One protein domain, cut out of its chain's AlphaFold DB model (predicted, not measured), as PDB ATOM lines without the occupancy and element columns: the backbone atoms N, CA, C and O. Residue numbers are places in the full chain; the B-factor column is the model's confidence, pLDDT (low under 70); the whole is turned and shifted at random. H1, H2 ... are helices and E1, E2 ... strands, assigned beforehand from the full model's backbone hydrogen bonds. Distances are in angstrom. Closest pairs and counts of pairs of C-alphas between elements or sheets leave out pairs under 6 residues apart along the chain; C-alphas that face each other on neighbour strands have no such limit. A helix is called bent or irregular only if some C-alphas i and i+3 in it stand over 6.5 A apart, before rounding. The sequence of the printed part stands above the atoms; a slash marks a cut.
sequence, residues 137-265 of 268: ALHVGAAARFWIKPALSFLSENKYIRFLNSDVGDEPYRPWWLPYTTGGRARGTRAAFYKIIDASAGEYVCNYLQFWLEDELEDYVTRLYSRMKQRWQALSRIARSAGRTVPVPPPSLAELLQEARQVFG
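Overview. This is residues 137 to 265 of the 268 residues of an uncharacterized protein of Moorella humiferrea (UniProt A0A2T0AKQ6). A long helix, H3, bent into two arms at a wide angle, makes the length of the domain; near its first arm, H3a, lies a small three-stranded sheet with H2 over it, while the second arm, H3b, runs away from the sheet. From the far end of H3b the chain folds back to H4, which packs on the beginning of H3b and on H1, and residues 167 to 191 make a long loop between two strands. The printed part has 129 residues with four named helices and three named strands, in the order E1 H1 H2 E2 E3 H3 H4; the sheet, in the order E1 E3 E2, is antiparallel, and the class is mostly helix. The whole is elongated, 59 by 31 by 25 A, and only just loose, close to compact, with a radius of gyration of the C-alphas of 16.8 A.

Along the chain. E1, residues 137 to 140, begins at C-alpha 137 (355.895, 199.548, 324.238). H1 is residues 142 to 147, and H2 is residues 149 to 157, 12.0 A long. E2, residues 161 to 166, is 14.2 A long, and E3, residues 192 to 196, 12.9 A. H3, residues 199 to 241, was assigned as one helix by its hydrogen bonds, but is bent: C-alphas 215 and 218 are 7.1 A apart. H3a, residues 199 to 215, is 24.6 A long, and H3b, residues 218 to 241, 34.6 A, ending at C-alpha 241 (357.854, 240.352, 293.503). H4, residues 253 to 263, is 15.6 A long and ends at C-alpha 263 (366.451, 206.752, 309.501).

Arrangement. E1 and E3 are antiparallel neighbours, with N 138 and O 194 at 2.8 A. E2 and E3 form a hairpin, with N 164 and O 193 at 2.9 A. E1, H1 H2 and E2 form a split strand-helix-strand unit, two strands running the same way with E3 between them, and its crossover is right-handed. H2 is on the sheet at a height of 9.6 A. H1 and H3a only graze the sheet. H2 and H3a only just touch, with 3 pairs of C-alphas within 8 A, the closest those of Ala 151 and Leu 209 at 6.8 A, at a shallow tilt of 30 degrees, opposite ways. H3a and H3b stand at a steep tilt of 57 degrees. H3b touches H4 with residues 218 to 225 alone; the closest C-alphas, of Tyr 225 and Leu 253, are 6.2 A apart. H1 touches H4, where the closest C-alphas, of Ala 144 and Val 263, are 6.0 A apart. H3b and H4 are not on the sheet. In H1, H2, H3b and H4 every O i to N i+4 pair is within hydrogen-bond range; in H3a 12 of 13 are.

Size, cuts and confidence. The two C-alphas farthest apart, of Ala 199 and Gly 243, are 59.4 A apart. The printed part has no cut. The links E2 to E3, 25 residues, and H3 to H4, 11 residues, are long. The mean pLDDT of the printed part is 87.8, and residues 169 to 170 and residue 183 are under 70.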
ATOM      1  N   ALA A 137     355.822 198.125 324.544       74.12
ATOM      2  CA  ALA A 137     355.895 199.548 324.238       74.12
ATOM      3  C   ALA A 137     356.665 199.761 322.938       74.12
ATOM      4  O   ALA A 137     357.743 199.208 322.742       74.12
ATOM      5  N   LEU A 138     356.107 200.588 322.060       80.62
ATOM      6  CA  LEU A 138     356.747 201.024 320.833       80.62
ATOM      7  C   LEU A 138     357.441 202.361 321.104       80.62
ATOM      8  O   LEU A 138     356.785 203.398 321.248       80.62
ATOM      9  N   HIS A 139     358.766 202.328 321.188       84.94
ATOM     10  CA  HIS A 139     359.584 203.533 321.177       84.94
ATOM     11  C   HIS A 139     359.882 203.936 319.731       84.94
ATOM     12  O   HIS A 139     360.338 203.115 318.937       84.94
ATOM     13  N   VAL A 140     359.635 205.201 319.392       83.44
ATOM     14  CA  VAL A 140     359.919 205.750 318.065       83.44
ATOM     15  C   VAL A 140     360.787 206.991 318.213       83.44
ATOM     16  O   VAL A 140     360.347 207.993 318.783       83.44
ATOM     17  N   GLY A 141     361.994 206.936 317.647       82.56
ATOM     18  CA  GLY A 141     362.917 208.069 317.609       82.56
ATOM     19  C   GLY A 141     362.335 209.280 316.874       82.56
ATOM     20  O   GLY A 141     361.401 209.169 316.077       82.56
ATOM     21  N   ALA A 142     362.893 210.462 317.129       88.06
ATOM     22  CA  ALA A 142     362.369 211.732 316.629       88.06
ATOM     23  C   ALA A 142     362.221 211.791 315.094       88.06
ATOM     24  O   ALA A 142     361.175 212.210 314.588       88.06
ATOM     25  N   ALA A 143     363.249 211.344 314.363       87.50
ATOM     26  CA  ALA A 143     363.257 211.305 312.901       87.50
ATOM     27  C   ALA A 143     362.296 210.244 312.358       87.50
ATOM     28  O   ALA A 143     361.454 210.543 311.512       87.50
ATOM     29  N   ALA A 144     362.352 209.032 312.916       87.19
ATOM     30  CA  ALA A 144     361.464 207.935 312.546       87.19
ATOM     31  C   ALA A 144     359.999 208.363 312.689       87.19
ATOM     32  O   ALA A 144     359.222 208.264 311.744       87.19
ATOM     33  N   ARG A 145     359.646 208.973 313.824       91.12
ATOM     34  CA  ARG A 145     358.291 209.452 314.116       91.12
ATOM     35  C   ARG A 145     357.787 210.476 313.101       91.12
ATOM     36  O   ARG A 145     356.584 210.533 312.855       91.12
ATOM     37  N   PHE A 146     358.667 211.299 312.530       93.19
ATOM     38  CA  PHE A 146     358.286 212.223 311.463       93.19
ATOM     39  C   PHE A 146     357.917 211.471 310.178       93.19
ATOM     40  O   PHE A 146     356.877 211.761 309.581       93.19
ATOM     41  N   TRP A 147     358.746 210.505 309.775       91.75
ATOM     42  CA  TRP A 147     358.563 209.757 308.535       91.75
ATOM     43  C   TRP A 147     357.363 208.811 308.607       91.75
ATOM     44  O   TRP A 147     356.482 208.915 307.762       91.75
ATOM     45  N   ILE A 148     357.223 208.014 309.670       92.19
ATOM     46  CA  ILE A 148     356.079 207.097 309.852       92.19
ATOM     47  C   ILE A 148     354.841 207.776 310.457       92.19
ATOM     48  O   ILE A 148     353.933 207.107 310.950       92.19
ATOM     49  N   LYS A 149     354.762 209.113 310.448       93.88
ATOM     50  CA  LYS A 149     353.624 209.842 311.025       93.88
ATOM     51  C   LYS A 149     352.260 209.354 310.499       93.88
ATOM     52  O   LYS A 149     351.375 209.177 311.336       93.88
ATOM     53  N   PRO A 150     352.052 209.122 309.184       95.75
ATOM     54  CA  PRO A 150     350.779 208.598 308.686       95.75
ATOM     55  C   PRO A 150     350.445 207.212 309.249       95.75
ATOM     56  O   PRO A 150     349.317 206.991 309.683       95.75
ATOM     57  N   ALA A 151     351.435 206.317 309.322       92.19
ATOM     58  CA  ALA A 151     351.267 204.982 309.888       92.19
ATOM     59  C   ALA A 151     350.902 205.040 311.380       92.19
ATOM     60  O   ALA A 151     349.970 204.378 311.827       92.19
ATOM     61  N   LEU A 152     351.579 205.898 312.151       93.38
ATOM     62  CA  LEU A 152     351.276 206.110 313.569       93.38
ATOM     63  C   LEU A 152     349.880 206.711 313.782       93.38
ATOM     64  O   LEU A 152     349.203 206.336 314.738       93.38
ATOM     65  N   SER A 153     349.441 207.624 312.908       95.44
ATOM     66  CA  SER A 153     348.067 208.139 312.919       95.44
ATOM     67  C   SER A 153     347.062 207.011 312.695       95.44
ATOM     68  O   SER A 153     346.174 206.842 313.525       95.44
ATOM     69  N   PHE A 154     347.249 206.188 311.658       96.00
ATOM     70  CA  PHE A 154     346.371 205.051 311.374       96.00
ATOM     71  C   PHE A 154     346.295 204.073 312.555       96.00
ATOM     72  O   PHE A 154     345.206 203.716 313.003       96.00
ATOM     73  N   LEU A 155     347.443 203.675 313.111       93.50
ATOM     74  CA  LEU A 155     347.491 202.757 314.251       93.50
ATOM     75  C   LEU A 155     346.841 203.353 315.508       93.50
ATOM     76  O   LEU A 155     346.203 202.633 316.277       93.50
ATOM     77  N   SER A 156     346.992 204.660 315.734       93.38
ATOM     78  CA  SER A 156     346.384 205.345 316.876       93.38
ATOM     79  C   SER A 156     344.873 205.519 316.712       93.38
ATOM     80  O   SER A 156     344.137 205.356 317.684       93.38
ATOM     81  N   GLU A 157     344.402 205.861 315.514       95.19
ATOM     82  CA  GLU A 157     342.979 206.047 315.199       95.19
ATOM     83  C   GLU A 157     342.211 204.725 315.306       95.19
ATOM     84  O   GLU A 157     341.124 204.684 315.883       95.19
ATOM     85  N   ASN A 158     342.827 203.625 314.864       93.31
ATOM     86  CA  ASN A 158     342.271 202.277 314.973       93.31
ATOM     87  C   ASN A 158     342.516 201.608 316.335       93.31
ATOM     88  O   ASN A 158     342.183 200.441 316.513       93.31
ATOM     89  N   LYS A 159     343.055 202.343 317.319       90.56
ATOM     90  CA  LYS A 159     343.289 201.858 318.689       90.56
ATOM     91  C   LYS A 159     344.206 200.625 318.755       90.56
ATOM     92  O   LYS A 159     344.037 199.798 319.638       90.56
ATOM     93  N   TYR A 160     345.202 200.500 317.884       88.75
ATOM     94  CA  TYR A 160     346.265 199.495 318.048       88.75
ATOM     95  C   TYR A 160     347.377 199.992 318.973       88.75
ATOM     96  O   TYR A 160     347.997 199.217 319.704       88.75
ATOM     97  N   ILE A 161     347.591 201.309 318.976       89.50
ATOM     98  CA  ILE A 161     348.544 201.984 319.853       89.50
ATOM     99  C   ILE A 161     347.893 203.171 320.564       89.50
ATOM    100  O   ILE A 161     346.974 203.809 320.051       89.50
ATOM    101  N   ARG A 162     348.405 203.512 321.746       88.94
ATOM    102  CA  ARG A 162     348.046 204.722 322.492       88.94
ATOM    103  C   ARG A 162     349.301 205.539 322.763       88.94
ATOM    104  O   ARG A 162     350.257 205.027 323.338       88.94
ATOM    105  N   PHE A 163     349.286 206.818 322.394       88.69
ATOM    106  CA  PHE A 163     350.360 207.746 322.755       88.69
ATOM    107  C   PHE A 163     350.505 207.829 324.280       88.69
ATOM    108  O   PHE A 163     349.517 208.066 324.978       88.69
ATOM    109  N   LEU A 164     351.725 207.631 324.785       82.88
ATOM    110  CA  LEU A 164     352.038 207.744 326.209       82.88
ATOM    111  C   LEU A 164     352.687 209.086 326.518       82.88
ATOM    112  O   LEU A 164     352.120 209.906 327.236       82.88
ATOM    113  N   ASN A 165     353.888 209.302 325.984       81.81
ATOM    114  CA  ASN A 165     354.674 210.491 326.259       81.81
ATOM    115  C   ASN A 165     355.650 210.778 325.114       81.81
ATOM    116  O   ASN A 165     356.075 209.869 324.400       81.81
ATOM    117  N   SER A 166     356.019 212.047 324.958       84.31
ATOM    118  CA  SER A 166     357.162 212.446 324.138       84.31
ATOM    119  C   SER A 166     358.430 212.413 324.976       84.31
ATOM    120  O   SER A 166     358.431 212.973 326.075       84.31
ATOM    121  N   ASP A 167     359.501 211.843 324.439       77.44
ATOM    122  CA  ASP A 167     360.810 211.959 325.066       77.44
ATOM    123  C   ASP A 167     361.298 213.413 324.968       77.44
ATOM    124  O   ASP A 167     361.179 214.063 323.924       77.44
ATOM    125  N   VAL A 168     361.770 213.944 326.092       72.75
ATOM    126  CA  VAL A 168     362.325 215.300 326.202       72.75
ATOM    127  C   VAL A 168     363.857 215.256 326.235       72.75
ATOM    128  O   VAL A 168     364.475 216.300 326.052       72.75
ATOM    129  N   GLY A 169     364.457 214.076 326.440       67.06
ATOM    130  CA  GLY A 169     365.903 213.870 326.419       67.06
ATOM    131  C   GLY A 169     366.500 213.892 325.012       67.06
ATOM    132  O   GLY A 169     367.618 214.370 324.844       67.06
ATOM    133  N   ASP A 170     365.743 213.456 324.004       67.75
ATOM    134  CA  ASP A 170     366.200 213.437 322.612       67.75
ATOM    135  C   ASP A 170     366.071 214.801 321.922       67.75
ATOM    136  O   ASP A 170     365.046 215.494 322.023       67.75
ATOM    137  N   GLU A 171     367.090 215.155 321.132       79.00
ATOM    138  CA  GLU A 171     367.024 216.327 320.267       79.00
ATOM    139  C   GLU A 171     365.850 216.208 319.280       79.00
ATOM    140  O   GLU A 171     365.652 215.175 318.629       79.00
ATOM    141  N   PRO A 172     365.028 217.264 319.138       88.88
ATOM    142  CA  PRO A 172     363.900 217.224 318.229       88.88
ATOM    143  C   PRO A 172     364.386 217.176 316.780       88.88
ATOM    144  O   PRO A 172     365.135 218.042 316.331       88.88
ATOM    145  N   TYR A 173     363.844 216.242 316.007       90.81
ATOM    146  CA  TYR A 173     364.059 216.165 314.573       90.81
ATOM    147  C   TYR A 173     363.487 217.404 313.888       90.81
ATOM    148  O   TYR A 173     362.269 217.645 313.869       90.81
ATOM    149  N   ARG A 174     364.391 218.226 313.358       91.38
ATOM    150  CA  ARG A 174     364.078 219.526 312.773       91.38
ATOM    151  C   ARG A 174     364.964 219.800 311.555       91.38
ATOM    152  O   ARG A 174     365.812 220.689 311.613       91.38
ATOM    153  N   PRO A 175     364.761 219.068 310.450       91.88
ATOM    154  CA  PRO A 175     365.530 219.307 309.242       91.88
ATOM    155  C   PRO A 175     365.276 220.727 308.725       91.88
ATOM    156  O   PRO A 175     364.184 221.289 308.884       91.88
ATOM    157  N   TRP A 176     366.286 221.320 308.091       91.06
ATOM    158  CA  TRP A 176     366.232 222.697 307.587       91.06
ATOM    159  C   TRP A 176     365.098 222.912 306.573       91.06
ATOM    160  O   TRP A 176     364.560 224.014 306.466       91.06
ATOM    161  N   TRP A 177     364.702 221.851 305.866       91.94
ATOM    162  CA  TRP A 177     363.648 221.857 304.857       91.94
ATOM    163  C   TRP A 177     362.233 221.678 305.438       91.94
ATOM    164  O   TRP A 177     361.244 221.861 304.721       91.94
ATOM    165  N   LEU A 178     362.090 221.403 306.742       90.94
ATOM    166  CA  LEU A 178     360.796 221.237 307.422       90.94
ATOM    167  C   LEU A 178     359.812 222.411 307.212       90.94
ATOM    168  O   LEU A 178     358.618 222.148 307.030       90.94
ATOM    169  N   PRO A 179     360.231 223.694 307.187       90.06
ATOM    170  CA  PRO A 179     359.332 224.819 306.915       90.06
ATOM    171  C   PRO A 179     358.640 224.764 305.548       90.06
ATOM    172  O   PRO A 179     357.625 225.439 305.356       90.06
ATOM    173  N   TYR A 180     359.137 223.959 304.601       88.12
ATOM    174  CA  TYR A 180     358.477 223.770 303.311       88.12
ATOM    175  C   TYR A 180     357.250 222.849 303.377       88.12
ATOM    176  O   TYR A 180     356.460 222.798 302.436       88.12
ATOM    177  N   THR A 181     357.050 222.148 304.492       86.00
ATOM    178  CA  THR A 181     355.989 221.140 304.633       86.00
ATOM    179  C   THR A 181     354.689 221.690 305.226       86.00
ATOM    180  O   THR A 181     353.637 221.075 305.070       86.00
ATOM    181  N   THR A 182     354.721 222.848 305.902       80.44
ATOM    182  CA  THR A 182     353.567 223.364 306.664       80.44
ATOM    183  C   THR A 182     353.381 224.867 306.525       80.44
ATOM    184  O   THR A 182     354.351 225.608 306.509       80.44
ATOM    185  N   GLY A 183     352.114 225.308 306.491       66.50
ATOM    186  CA  GLY A 183     351.637 226.701 306.460       66.50
ATOM    187  C   GLY A 183     352.383 227.681 307.369       66.50
ATOM    188  O   GLY A 183     352.794 228.744 306.908       66.50
ATOM    189  N   GLY A 184     352.549 227.304 308.638       72.38
ATOM    190  CA  GLY A 184     353.003 228.177 309.720       72.38
ATOM    191  C   GLY A 184     354.342 227.773 310.339       72.38
ATOM    192  O   GLY A 184     355.244 227.282 309.666       72.38
ATOM    193  N   ARG A 185     354.488 228.006 311.651       76.06
ATOM    194  CA  ARG A 185     355.720 227.692 312.388       76.06
ATOM    195  C   ARG A 185     355.937 226.178 312.440       76.06
ATOM    196  O   ARG A 185     355.301 225.490 313.235       76.06
ATOM    197  N   ALA A 186     356.880 225.688 311.640       78.75
ATOM    198  CA  ALA A 186     357.352 224.313 311.699       78.75
ATOM    199  C   ALA A 186     357.954 224.007 313.085       78.75
ATOM    200  O   ALA A 186     358.996 224.555 313.473       78.75
ATOM    201  N   ARG A 187     357.265 223.148 313.846       85.38
ATOM    202  CA  ARG A 187     357.742 222.601 315.121       85.38
ATOM    203  C   ARG A 187     358.499 221.305 314.841       85.38
ATOM    204  O   ARG A 187     358.019 220.493 314.059       85.38
ATOM    205  N   GLY A 188     359.662 221.139 315.470       86.69
ATOM    206  CA  GLY A 188     360.417 219.888 315.394       86.69
ATOM    207  C   GLY A 188     359.631 218.724 316.000       86.69
ATOM    208  O   GLY A 188     358.776 218.926 316.868       86.69
ATOM    209  N   THR A 189     359.919 217.517 315.530       88.94
ATOM    210  CA  THR A 189     359.290 216.285 316.014       88.94
ATOM    211  C   THR A 189     360.154 215.697 317.118       88.94
ATOM    212  O   THR A 189     361.348 215.543 316.929       88.94
ATOM    213  N   ARG A 190     359.581 215.386 318.282       90.44
ATOM    214  CA  ARG A 190     360.301 214.692 319.367       90.44
ATOM    215  C   ARG A 190     360.100 213.188 319.276       90.44
ATOM    216  O   ARG A 190     359.056 212.771 318.766       90.44
ATOM    217  N   ALA A 191     361.026 212.405 319.819       85.50
ATOM    218  CA  ALA A 191     360.804 210.979 320.028       85.50
ATOM    219  C   ALA A 191     359.567 210.753 320.912       85.50
ATOM    220  O   ALA A 191     359.087 211.664 321.602       85.50
ATOM    221  N   ALA A 192     358.972 209.570 320.821       87.19
ATOM    222  CA  ALA A 192     357.768 209.253 321.571       87.19
ATOM    223  C   ALA A 192     357.651 207.771 321.896       87.19
ATOM    224  O   ALA A 192     358.086 206.905 321.140       87.19
ATOM    225  N   PHE A 193     356.964 207.517 323.002       84.38
ATOM    226  CA  PHE A 193     356.564 206.194 323.438       84.38
ATOM    227  C   PHE A 193     355.075 205.993 323.180       84.38
ATOM    228  O   PHE A 193     354.239 206.848 323.501       84.38
ATOM    229  N   TYR A 194     354.748 204.831 322.632       86.94
ATOM    230  CA  TYR A 194     353.390 204.375 322.407       86.94
ATOM    231  C   TYR A 194     353.174 203.055 323.149       86.94
ATOM    232  O   TYR A 194     354.011 202.158 323.097       86.94
ATOM    233  N   LYS A 195     352.042 202.923 323.839       85.56
ATOM    234  CA  LYS A 195     351.594 201.655 324.417       85.56
ATOM    235  C   LYS A 195     350.872 200.856 323.344       85.56
ATOM    236  O   LYS A 195     349.911 201.374 322.776       85.56
ATOM    237  N   ILE A 196     351.280 199.615 323.117       84.69
ATOM    238  CA  ILE A 196     350.492 198.658 322.337       84.69
ATOM    239  C   ILE A 196     349.391 198.107 323.252       84.69
ATOM    240  O   ILE A 196     349.626 197.880 324.441       84.69
ATOM    241  N   ILE A 197     348.169 197.982 322.730       82.06
ATOM    242  CA  ILE A 197     346.996 197.660 323.558       82.06
ATOM    243  C   ILE A 197     347.076 196.252 324.154       82.06
ATOM    244  O   ILE A 197     346.840 196.099 325.354       82.06
ATOM    245  N   ASP A 198     347.439 195.259 323.346       77.44
ATOM    246  CA  ASP A 198     347.573 193.860 323.751       77.44
ATOM    247  C   ASP A 198     348.620 193.116 322.894       77.44
ATOM    248  O   ASP A 198     349.225 193.683 321.980       77.44
ATOM    249  N   ALA A 199     348.865 191.841 323.207       71.25
ATOM    250  CA  ALA A 199     349.869 191.030 322.520       71.25
ATOM    251  C   ALA A 199     349.555 190.798 321.028       71.25
ATOM    252  O   ALA A 199     350.477 190.827 320.213       71.25
ATOM    253  N   SER A 200     348.276 190.629 320.668       75.69
ATOM    254  CA  SER A 200     347.837 190.413 319.280       75.69
ATOM    255  C   SER A 200     347.997 191.676 318.429       75.69
ATOM    256  O   SER A 200     348.482 191.624 317.299       75.69
ATOM    257  N   ALA A 201     347.711 192.840 319.018       80.62
ATOM    258  CA  ALA A 201     347.980 194.136 318.418       80.62
ATOM    259  C   ALA A 201     349.483 194.352 318.201       80.62
ATOM    260  O   ALA A 201     349.862 195.052 317.270       80.62
ATOM    261  N   GLY A 202     350.348 193.742 319.017       80.31
ATOM    262  CA  GLY A 202     351.798 193.851 318.862       80.31
ATOM    263  C   GLY A 202     352.313 193.267 317.553       80.31
ATOM    264  O   GLY A 202     353.092 193.922 316.867       80.31
ATOM    265  N   GLU A 203     351.863 192.068 317.186       81.94
ATOM    266  CA  GLU A 203     352.238 191.446 315.908       81.94
ATOM    267  C   GLU A 203     351.675 192.226 314.720       81.94
ATOM    268  O   GLU A 203     352.401 192.513 313.768       81.94
ATOM    269  N   TYR A 204     350.414 192.659 314.810       87.88
ATOM    270  CA  TYR A 204     349.802 193.492 313.779       87.88
ATOM    271  C   TYR A 204     350.546 194.819 313.582       87.88
ATOM    272  O   TYR A 204     350.827 195.201 312.451       87.88
ATOM    273  N   VAL A 205     350.898 195.515 314.669       86.44
ATOM    274  CA  VAL A 205     351.633 196.787 314.622       86.44
ATOM    275  C   VAL A 205     352.988 196.608 313.943       86.44
ATOM    276  O   VAL A 205     353.328 197.416 313.082       86.44
ATOM    277  N   CYS A 206     353.741 195.559 314.287       82.56
ATOM    278  CA  CYS A 206     355.026 195.277 313.647       82.56
ATOM    279  C   CYS A 206     354.863 195.014 312.145       82.56
ATOM    280  O   CYS A 206     355.513 195.682 311.342       82.56
ATOM    281  N   ASN A 207     353.950 194.114 311.766       83.50
ATOM    282  CA  ASN A 207     353.713 193.763 310.363       83.50
ATOM    283  C   ASN A 207     353.216 194.965 309.549       83.50
ATOM    284  O   ASN A 207     353.657 195.181 308.425       83.50
ATOM    285  N   TYR A 208     352.328 195.779 310.123       89.88
ATOM    286  CA  TYR A 208     351.810 196.977 309.469       89.88
ATOM    287  C   TYR A 208     352.895 198.037 309.263       89.88
ATOM    288  O   TYR A 208     352.957 198.649 308.202       89.88
ATOM    289  N   LEU A 209     353.755 198.269 310.261       87.94
ATOM    290  CA  LEU A 209     354.861 199.217 310.122       87.94
ATOM    291  C   LEU A 209     355.881 198.739 309.088       87.94
ATOM    292  O   LEU A 209     356.366 199.563 308.321       87.94
ATOM    293  N   GLN A 210     356.170 197.439 309.042       84.19
ATOM    294  CA  GLN A 210     357.040 196.866 308.020       84.19
ATOM    295  C   GLN A 210     356.446 197.046 306.616       84.19
ATOM    296  O   GLN A 210     357.097 197.643 305.765       84.19
ATOM    297  N   PHE A 211     355.185 196.647 306.413       88.50
ATOM    298  CA  PHE A 211     354.458 196.873 305.160       88.50
ATOM    299  C   PHE A 211     354.481 198.348 304.746       88.50
ATOM    300  O   PHE A 211     354.770 198.691 303.607       88.50
ATOM    301  N   TRP A 212     354.230 199.256 305.692       91.25
ATOM    302  CA  TRP A 212     354.239 200.687 305.406       91.25
ATOM    303  C   TRP A 212     355.621 201.187 304.958       91.25
ATOM    304  O   TRP A 212     355.709 202.045 304.080       91.25
ATOM    305  N   LEU A 213     356.701 200.676 305.554       86.44
ATOM    306  CA  LEU A 213     358.067 201.043 305.176       86.44
ATOM    307  C   LEU A 213     358.450 200.521 303.787       86.44
ATOM    308  O   LEU A 213     359.160 201.223 303.067       86.44
ATOM    309  N   GLU A 214     357.987 199.325 303.434       85.94
ATOM    310  CA  GLU A 214     358.277 198.673 302.156       85.94
ATOM    311  C   GLU A 214     357.456 199.282 301.008       85.94
ATOM    312  O   GLU A 214     358.031 199.642 299.980       85.94
ATOM    313  N   ASP A 215     356.151 199.495 301.211       90.25
ATOM    314  CA  ASP A 215     355.217 199.790 300.115       90.25
ATOM    315  C   ASP A 215     354.687 201.237 300.096       90.25
ATOM    316  O   ASP A 215     354.379 201.779 299.038       90.25
ATOM    317  N   GLU A 216     354.581 201.908 301.248       93.25
ATOM    318  CA  GLU A 216     353.882 203.208 301.360       93.25
ATOM    319  C   GLU A 216     354.822 204.401 301.597       93.25
ATOM    320  O   GLU A 216     354.441 205.567 301.399       93.25
ATOM    321  N   LEU A 217     356.055 204.139 302.039       90.69
ATOM    322  CA  LEU A 217     357.021 205.181 302.377       90.69
ATOM    323  C   LEU A 217     357.363 206.042 301.154       90.69
ATOM    324  O   LEU A 217     357.345 207.271 301.249       90.69
ATOM    325  N   GLU A 218     357.639 205.426 300.007       94.12
ATOM    326  CA  GLU A 218     358.032 206.142 298.787       94.12
ATOM    327  C   GLU A 218     356.929 207.082 298.283       94.12
ATOM    328  O   GLU A 218     357.166 208.263 297.998       94.12
ATOM    329  N   ASP A 219     355.695 206.594 298.281       95.81
ATOM    330  CA  ASP A 219     354.506 207.367 297.942       95.81
ATOM    331  C   ASP A 219     354.300 208.545 298.897       95.81
ATOM    332  O   ASP A 219     353.977 209.671 298.487       95.81
ATOM    333  N   TYR A 220     354.514 208.324 300.195       95.56
ATOM    334  CA  TYR A 220     354.465 209.393 301.182       95.56
ATOM    335  C   TYR A 220     355.533 210.463 300.930       95.56
ATOM    336  O   TYR A 220     355.196 211.656 300.915       95.56
ATOM    337  N   VAL A 221     356.784 210.070 300.673       94.81
ATOM    338  CA  VAL A 221     357.869 211.014 300.361       94.81
ATOM    339  C   VAL A 221     357.569 211.782 299.071       94.81
ATOM    340  O   VAL A 221     357.736 213.003 299.033       94.81
ATOM    341  N   THR A 222     357.019 211.131 298.047       96.12
ATOM    342  CA  THR A 222     356.630 211.774 296.782       96.12
ATOM    343  C   THR A 222     355.544 212.838 296.980       96.12
ATOM    344  O   THR A 222     355.638 213.962 296.458       96.12
ATOM    345  N   ARG A 223     354.526 212.540 297.799       95.38
ATOM    346  CA  ARG A 223     353.487 213.513 298.184       95.38
ATOM    347  C   ARG A 223     354.075 214.680 298.979       95.38
ATOM    348  O   ARG A 223     353.701 215.834 298.745       95.38
ATOM    349  N   LEU A 224     354.993 214.399 299.903       94.62
ATOM    350  CA  LEU A 224     355.675 215.415 300.705       94.62
ATOM    351  C   LEU A 224     356.517 216.347 299.823       94.62
ATOM    352  O   LEU A 224     356.348 217.567 299.892       94.62
ATOM    353  N   TYR A 225     357.338 215.781 298.939       95.69
ATOM    354  CA  TYR A 225     358.160 216.511 297.978       95.69
ATOM    355  C   TYR A 225     357.316 217.428 297.087       95.69
ATOM    356  O   TYR A 225     357.628 218.609 296.924       95.69
ATOM    357  N   SER A 226     356.188 216.928 296.576       95.12
ATOM    358  CA  SER A 226     355.267 217.721 295.754       95.12
ATOM    359  C   SER A 226     354.751 218.959 296.496       95.12
ATOM    360  O   SER A 226     354.761 220.066 295.948       95.12
ATOM    361  N   ARG A 227     354.374 218.811 297.774       93.19
ATOM    362  CA  ARG A 227     353.947 219.935 298.630       93.19
ATOM    363  C   ARG A 227     355.087 220.918 298.894       93.19
ATOM    364  O   ARG A 227     354.883 222.130 298.795       93.19
ATOM    365  N   MET A 228     356.285 220.411 299.184       93.12
ATOM    366  CA  MET A 228     357.474 221.239 299.402       93.12
ATOM    367  C   MET A 228     357.802 222.070 298.160       93.12
ATOM    368  O   MET A 228     358.007 223.280 298.265       93.12
ATOM    369  N   LYS A 229     357.761 221.451 296.974       94.31
ATOM    370  CA  LYS A 229     358.008 222.109 295.686       94.31
ATOM    371  C   LYS A 229     356.971 223.190 295.391       94.31
ATOM    372  O   LYS A 229     357.351 224.305 295.037       94.31
ATOM    373  N   GLN A 230     355.682 222.902 295.584       92.56
ATOM    374  CA  GLN A 230     354.609 223.890 295.413       92.56
ATOM    375  C   GLN A 230     354.814 225.110 296.320       92.56
ATOM    376  O   GLN A 230     354.735 226.256 295.868       92.56
ATOM    377  N   ARG A 231     355.131 224.881 297.597       91.44
ATOM    378  CA  ARG A 231     355.349 225.963 298.558       91.44
ATOM    379  C   ARG A 231     356.611 226.760 298.251       91.44
ATOM    380  O   ARG A 231     356.571 227.988 298.293       91.44
ATOM    381  N   TRP A 232     357.711 226.096 297.910       92.50
ATOM    382  CA  TRP A 232     358.938 226.767 297.489       92.50
ATOM    383  C   TRP A 232     358.706 227.640 296.249       92.50
ATOM    384  O   TRP A 232     359.146 228.789 296.220       92.50
ATOM    385  N   GLN A 233     357.948 227.156 295.259       92.56
ATOM    386  CA  GLN A 233     357.574 227.950 294.086       92.56
ATOM    387  C   GLN A 233     356.752 229.185 294.468       92.56
ATOM    388  O   GLN A 233     357.026 230.273 293.963       92.56
ATOM    389  N   ALA A 234     355.775 229.045 295.369       90.38
ATOM    390  CA  ALA A 234     354.976 230.170 295.854       90.38
ATOM    391  C   ALA A 234     355.844 231.217 296.575       90.38
ATOM    392  O   ALA A 234     355.798 232.398 296.233       90.38
ATOM    393  N   LEU A 235     356.702 230.782 297.504       89.25
ATOM    394  CA  LEU A 235     357.624 231.663 298.225       89.25
ATOM    395  C   LEU A 235     358.629 232.337 297.286       89.25
ATOM    396  O   LEU A 235     358.925 233.515 297.447       89.25
ATOM    397  N   SER A 236     359.102 231.622 296.265       90.12
ATOM    398  CA  SER A 236     360.004 232.166 295.249       90.12
ATOM    399  C   SER A 236     359.346 233.263 294.413       90.12
ATOM    400  O   SER A 236     359.993 234.262 294.106       90.12
ATOM    401  N   ARG A 237     358.063 233.107 294.053       91.12
ATOM    402  CA  ARG A 237     357.304 234.154 293.344       91.12
ATOM    403  C   ARG A 237     357.149 235.403 294.213       91.12
ATOM    404  O   ARG A 237     357.414 236.497 293.728       91.12
ATOM    405  N   ILE A 238     356.798 235.227 295.490       89.50
ATOM    406  CA  ILE A 238     356.647 236.327 296.459       89.50
ATOM    407  C   ILE A 238     357.982 237.042 296.699       89.50
ATOM    408  O   ILE A 238     358.035 238.268 296.723       89.50
ATOM    409  N   ALA A 239     359.077 236.292 296.860       89.69
ATOM    410  CA  ALA A 239     360.405 236.866 297.051       89.69
ATOM    411  C   ALA A 239     360.814 237.722 295.846       89.69
ATOM    412  O   ALA A 239     361.223 238.867 296.028       89.69
ATOM    413  N   ARG A 240     360.603 237.212 294.623       91.31
ATOM    414  CA  ARG A 240     360.863 237.962 293.386       91.31
ATOM    415  C   ARG A 240     360.024 239.232 293.286       91.31
ATOM    416  O   ARG A 240     360.578 240.282 292.988       91.31
ATOM    417  N   SER A 241     358.720 239.166 293.569       90.06
ATOM    418  CA  SER A 241     357.854 240.352 293.503       90.06
ATOM    419  C   SER A 241     358.177 241.390 294.583       90.06
ATOM    420  O   SER A 241     357.888 242.565 294.401       90.06
ATOM    421  N   ALA A 242     358.774 240.971 295.702       90.62
ATOM    422  CA  ALA A 242     359.179 241.841 296.804       90.62
ATOM    423  C   ALA A 242     360.649 242.306 296.729       90.62
ATOM    424  O   ALA A 242     361.121 242.930 297.678       90.62
ATOM    425  N   GLY A 243     361.395 241.965 295.668       90.06
ATOM    426  CA  GLY A 243     362.823 242.290 295.544       90.06
ATOM    427  C   GLY A 243     363.719 241.615 296.595       90.06
ATOM    428  O   GLY A 243     364.798 242.114 296.904       90.06
ATOM    429  N   ARG A 244     363.268 240.502 297.186       90.50
ATOM    430  CA  ARG A 244     363.997 239.738 298.210       90.50
ATOM    431  C   ARG A 244     364.751 238.567 297.588       90.50
ATOM    432  O   ARG A 244     364.391 238.064 296.524       90.50
ATOM    433  N   THR A 245     365.760 238.076 298.302       89.38
ATOM    434  CA  THR A 245     366.488 236.857 297.937       89.38
ATOM    435  C   THR A 245     365.549 235.652 297.874       89.38
ATOM    436  O   THR A 245     364.751 235.422 298.787       89.38
ATOM    437  N   VAL A 246     365.653 234.875 296.795       88.88
ATOM    438  CA  VAL A 246     364.873 233.647 296.600       88.88
ATOM    439  C   VAL A 246     365.285 232.612 297.656       88.88
ATOM    440  O   VAL A 246     366.479 232.454 297.911       88.88
ATOM    441  N   PRO A 247     364.330 231.908 298.286       88.62
ATOM    442  CA  PRO A 247     364.647 230.887 299.276       88.62
ATOM    443  C   PRO A 247     365.364 229.682 298.644       88.62
ATOM    444  O   PRO A 247     365.086 229.309 297.501       88.62
ATOM    445  N   VAL A 248     366.249 229.051 299.421       90.38
ATOM    446  CA  VAL A 248     367.002 227.846 299.023       90.38
ATOM    447  C   VAL A 248     366.028 226.746 298.569       90.38
ATOM    448  O   VAL A 248     365.045 226.505 299.277       90.38
ATOM    449  N   PRO A 249     366.243 226.093 297.409       91.00
ATOM    450  CA  PRO A 249     365.368 225.019 296.942       91.00
ATOM    451  C   PRO A 249     365.316 223.865 297.951       91.00
ATOM    452  O   PRO A 249     366.319 223.611 298.609       91.00
ATOM    453  N   PRO A 250     364.169 223.173 298.102       92.81
ATOM    454  CA  PRO A 250     364.096 221.969 298.923       92.81
ATOM    455  C   PRO A 250     365.006 220.862 298.356       92.81
ATOM    456  O   PRO A 250     365.330 220.918 297.165       92.81
ATOM    457  N   PRO A 251     365.366 219.847 299.165       94.94
ATOM    458  CA  PRO A 251     366.089 218.682 298.670       94.94
ATOM    459  C   PRO A 251     365.335 217.999 297.527       94.94
ATOM    460  O   PRO A 251     364.106 218.100 297.403       94.94
ATOM    461  N   SER A 252     366.087 217.296 296.692       96.19
ATOM    462  CA  SER A 252     365.543 216.453 295.636       96.19
ATOM    463  C   SER A 252     364.736 215.284 296.212       96.19
ATOM    464  O   SER A 252     364.874 214.908 297.377       96.19
ATOM    465  N   LEU A 253     363.887 214.677 295.378       95.31
ATOM    466  CA  LEU A 253     363.119 213.494 295.778       95.31
ATOM    467  C   LEU A 253     364.040 212.339 296.207       95.31
ATOM    468  O   LEU A 253     363.759 211.682 297.203       95.31
ATOM    469  N   ALA A 254     365.148 212.136 295.490       94.69
ATOM    470  CA  ALA A 254     366.123 211.095 295.797       94.69
ATOM    471  C   ALA A 254     366.798 211.321 297.161       94.69
ATOM    472  O   ALA A 254     366.883 210.388 297.952       94.69
ATOM    473  N   GLU A 255     367.196 212.560 297.471       94.38
ATOM    474  CA  GLU A 255     367.771 212.913 298.778       94.38
ATOM    475  C   GLU A 255     366.770 212.687 299.919       94.38
ATOM    476  O   GLU A 255     367.136 212.132 300.950       94.38
ATOM    477  N   LEU A 256     365.493 213.050 299.732       94.00
ATOM    478  CA  LEU A 256     364.454 212.814 300.744       94.00
ATOM    479  C   LEU A 256     364.178 211.322 300.960       94.00
ATOM    480  O   LEU A 256     363.960 210.904 302.095       94.00
ATOM    481  N   LEU A 257     364.170 210.522 299.889       92.94
ATOM    482  CA  LEU A 257     364.007 209.069 299.985       92.94
ATOM    483  C   LEU A 257     365.195 208.426 300.697       92.94
ATOM    484  O   LEU A 257     364.998 207.566 301.555       92.94
ATOM    485  N   GLN A 258     366.412 208.863 300.380       91.62
ATOM    486  CA  GLN A 258     367.621 208.391 301.041       91.62
ATOM    487  C   GLN A 258     367.613 208.750 302.532       91.62
ATOM    488  O   GLN A 258     367.821 207.870 303.362       91.62
ATOM    489  N   GLU A 259     367.302 210.003 302.880       91.00
ATOM    490  CA  GLU A 259     367.182 210.459 304.271       91.00
ATOM    491  C   GLU A 259     366.126 209.639 305.029       91.00
ATOM    492  O   GLU A 259     366.380 209.160 306.135       91.00
ATOM    493  N   ALA A 260     364.959 209.403 304.419       88.44
ATOM    494  CA  ALA A 260     363.906 208.596 305.021       88.44
ATOM    495  C   ALA A 260     364.338 207.137 305.249       88.44
ATOM    496  O   ALA A 260     364.110 206.606 306.334       88.44
ATOM    497  N   ARG A 261     364.992 206.493 304.272       83.56
ATOM    498  CA  ARG A 261     365.476 205.104 304.394       83.56
ATOM    499  C   ARG A 261     366.595 204.963 305.423       83.56
ATOM    500  O   ARG A 261     366.572 204.021 306.214       83.56
ATOM    501  N   GLN A 262     367.531 205.911 305.468       84.50
ATOM    502  CA  GLN A 262     368.632 205.921 306.438       84.50
ATOM    503  C   GLN A 262     368.131 205.946 307.883       84.50
ATOM    504  O   GLN A 262     368.670 205.239 308.730       84.50
ATOM    505  N   VAL A 263     367.061 206.696 308.162       81.00
ATOM    506  CA  VAL A 263     366.451 206.752 309.501       81.00
ATOM    507  C   VAL A 263     365.981 205.379 309.998       81.00
ATOM    508  O   VAL A 263     365.974 205.143 311.206       81.00
ATOM    509  N   PHE A 264     365.610 204.476 309.089       75.56
ATOM    510  CA  PHE A 264     365.161 203.119 309.411       75.56
ATOM    511  C   PHE A 264     366.236 202.048 309.178       75.56
ATOM    512  O   PHE A 264     365.940 200.866 309.313       75.56
ATOM    513  N   GLY A 265     367.470 202.434 308.828       73.94
ATOM    514  CA  GLY A 265     368.534 201.481 308.494       73.94
ATOM    515  C   GLY A 265     368.270 200.685 307.210       73.94
ATOM    516  O   GLY A 265     368.820 199.606 307.041       73.94
TER     517      GLY A 265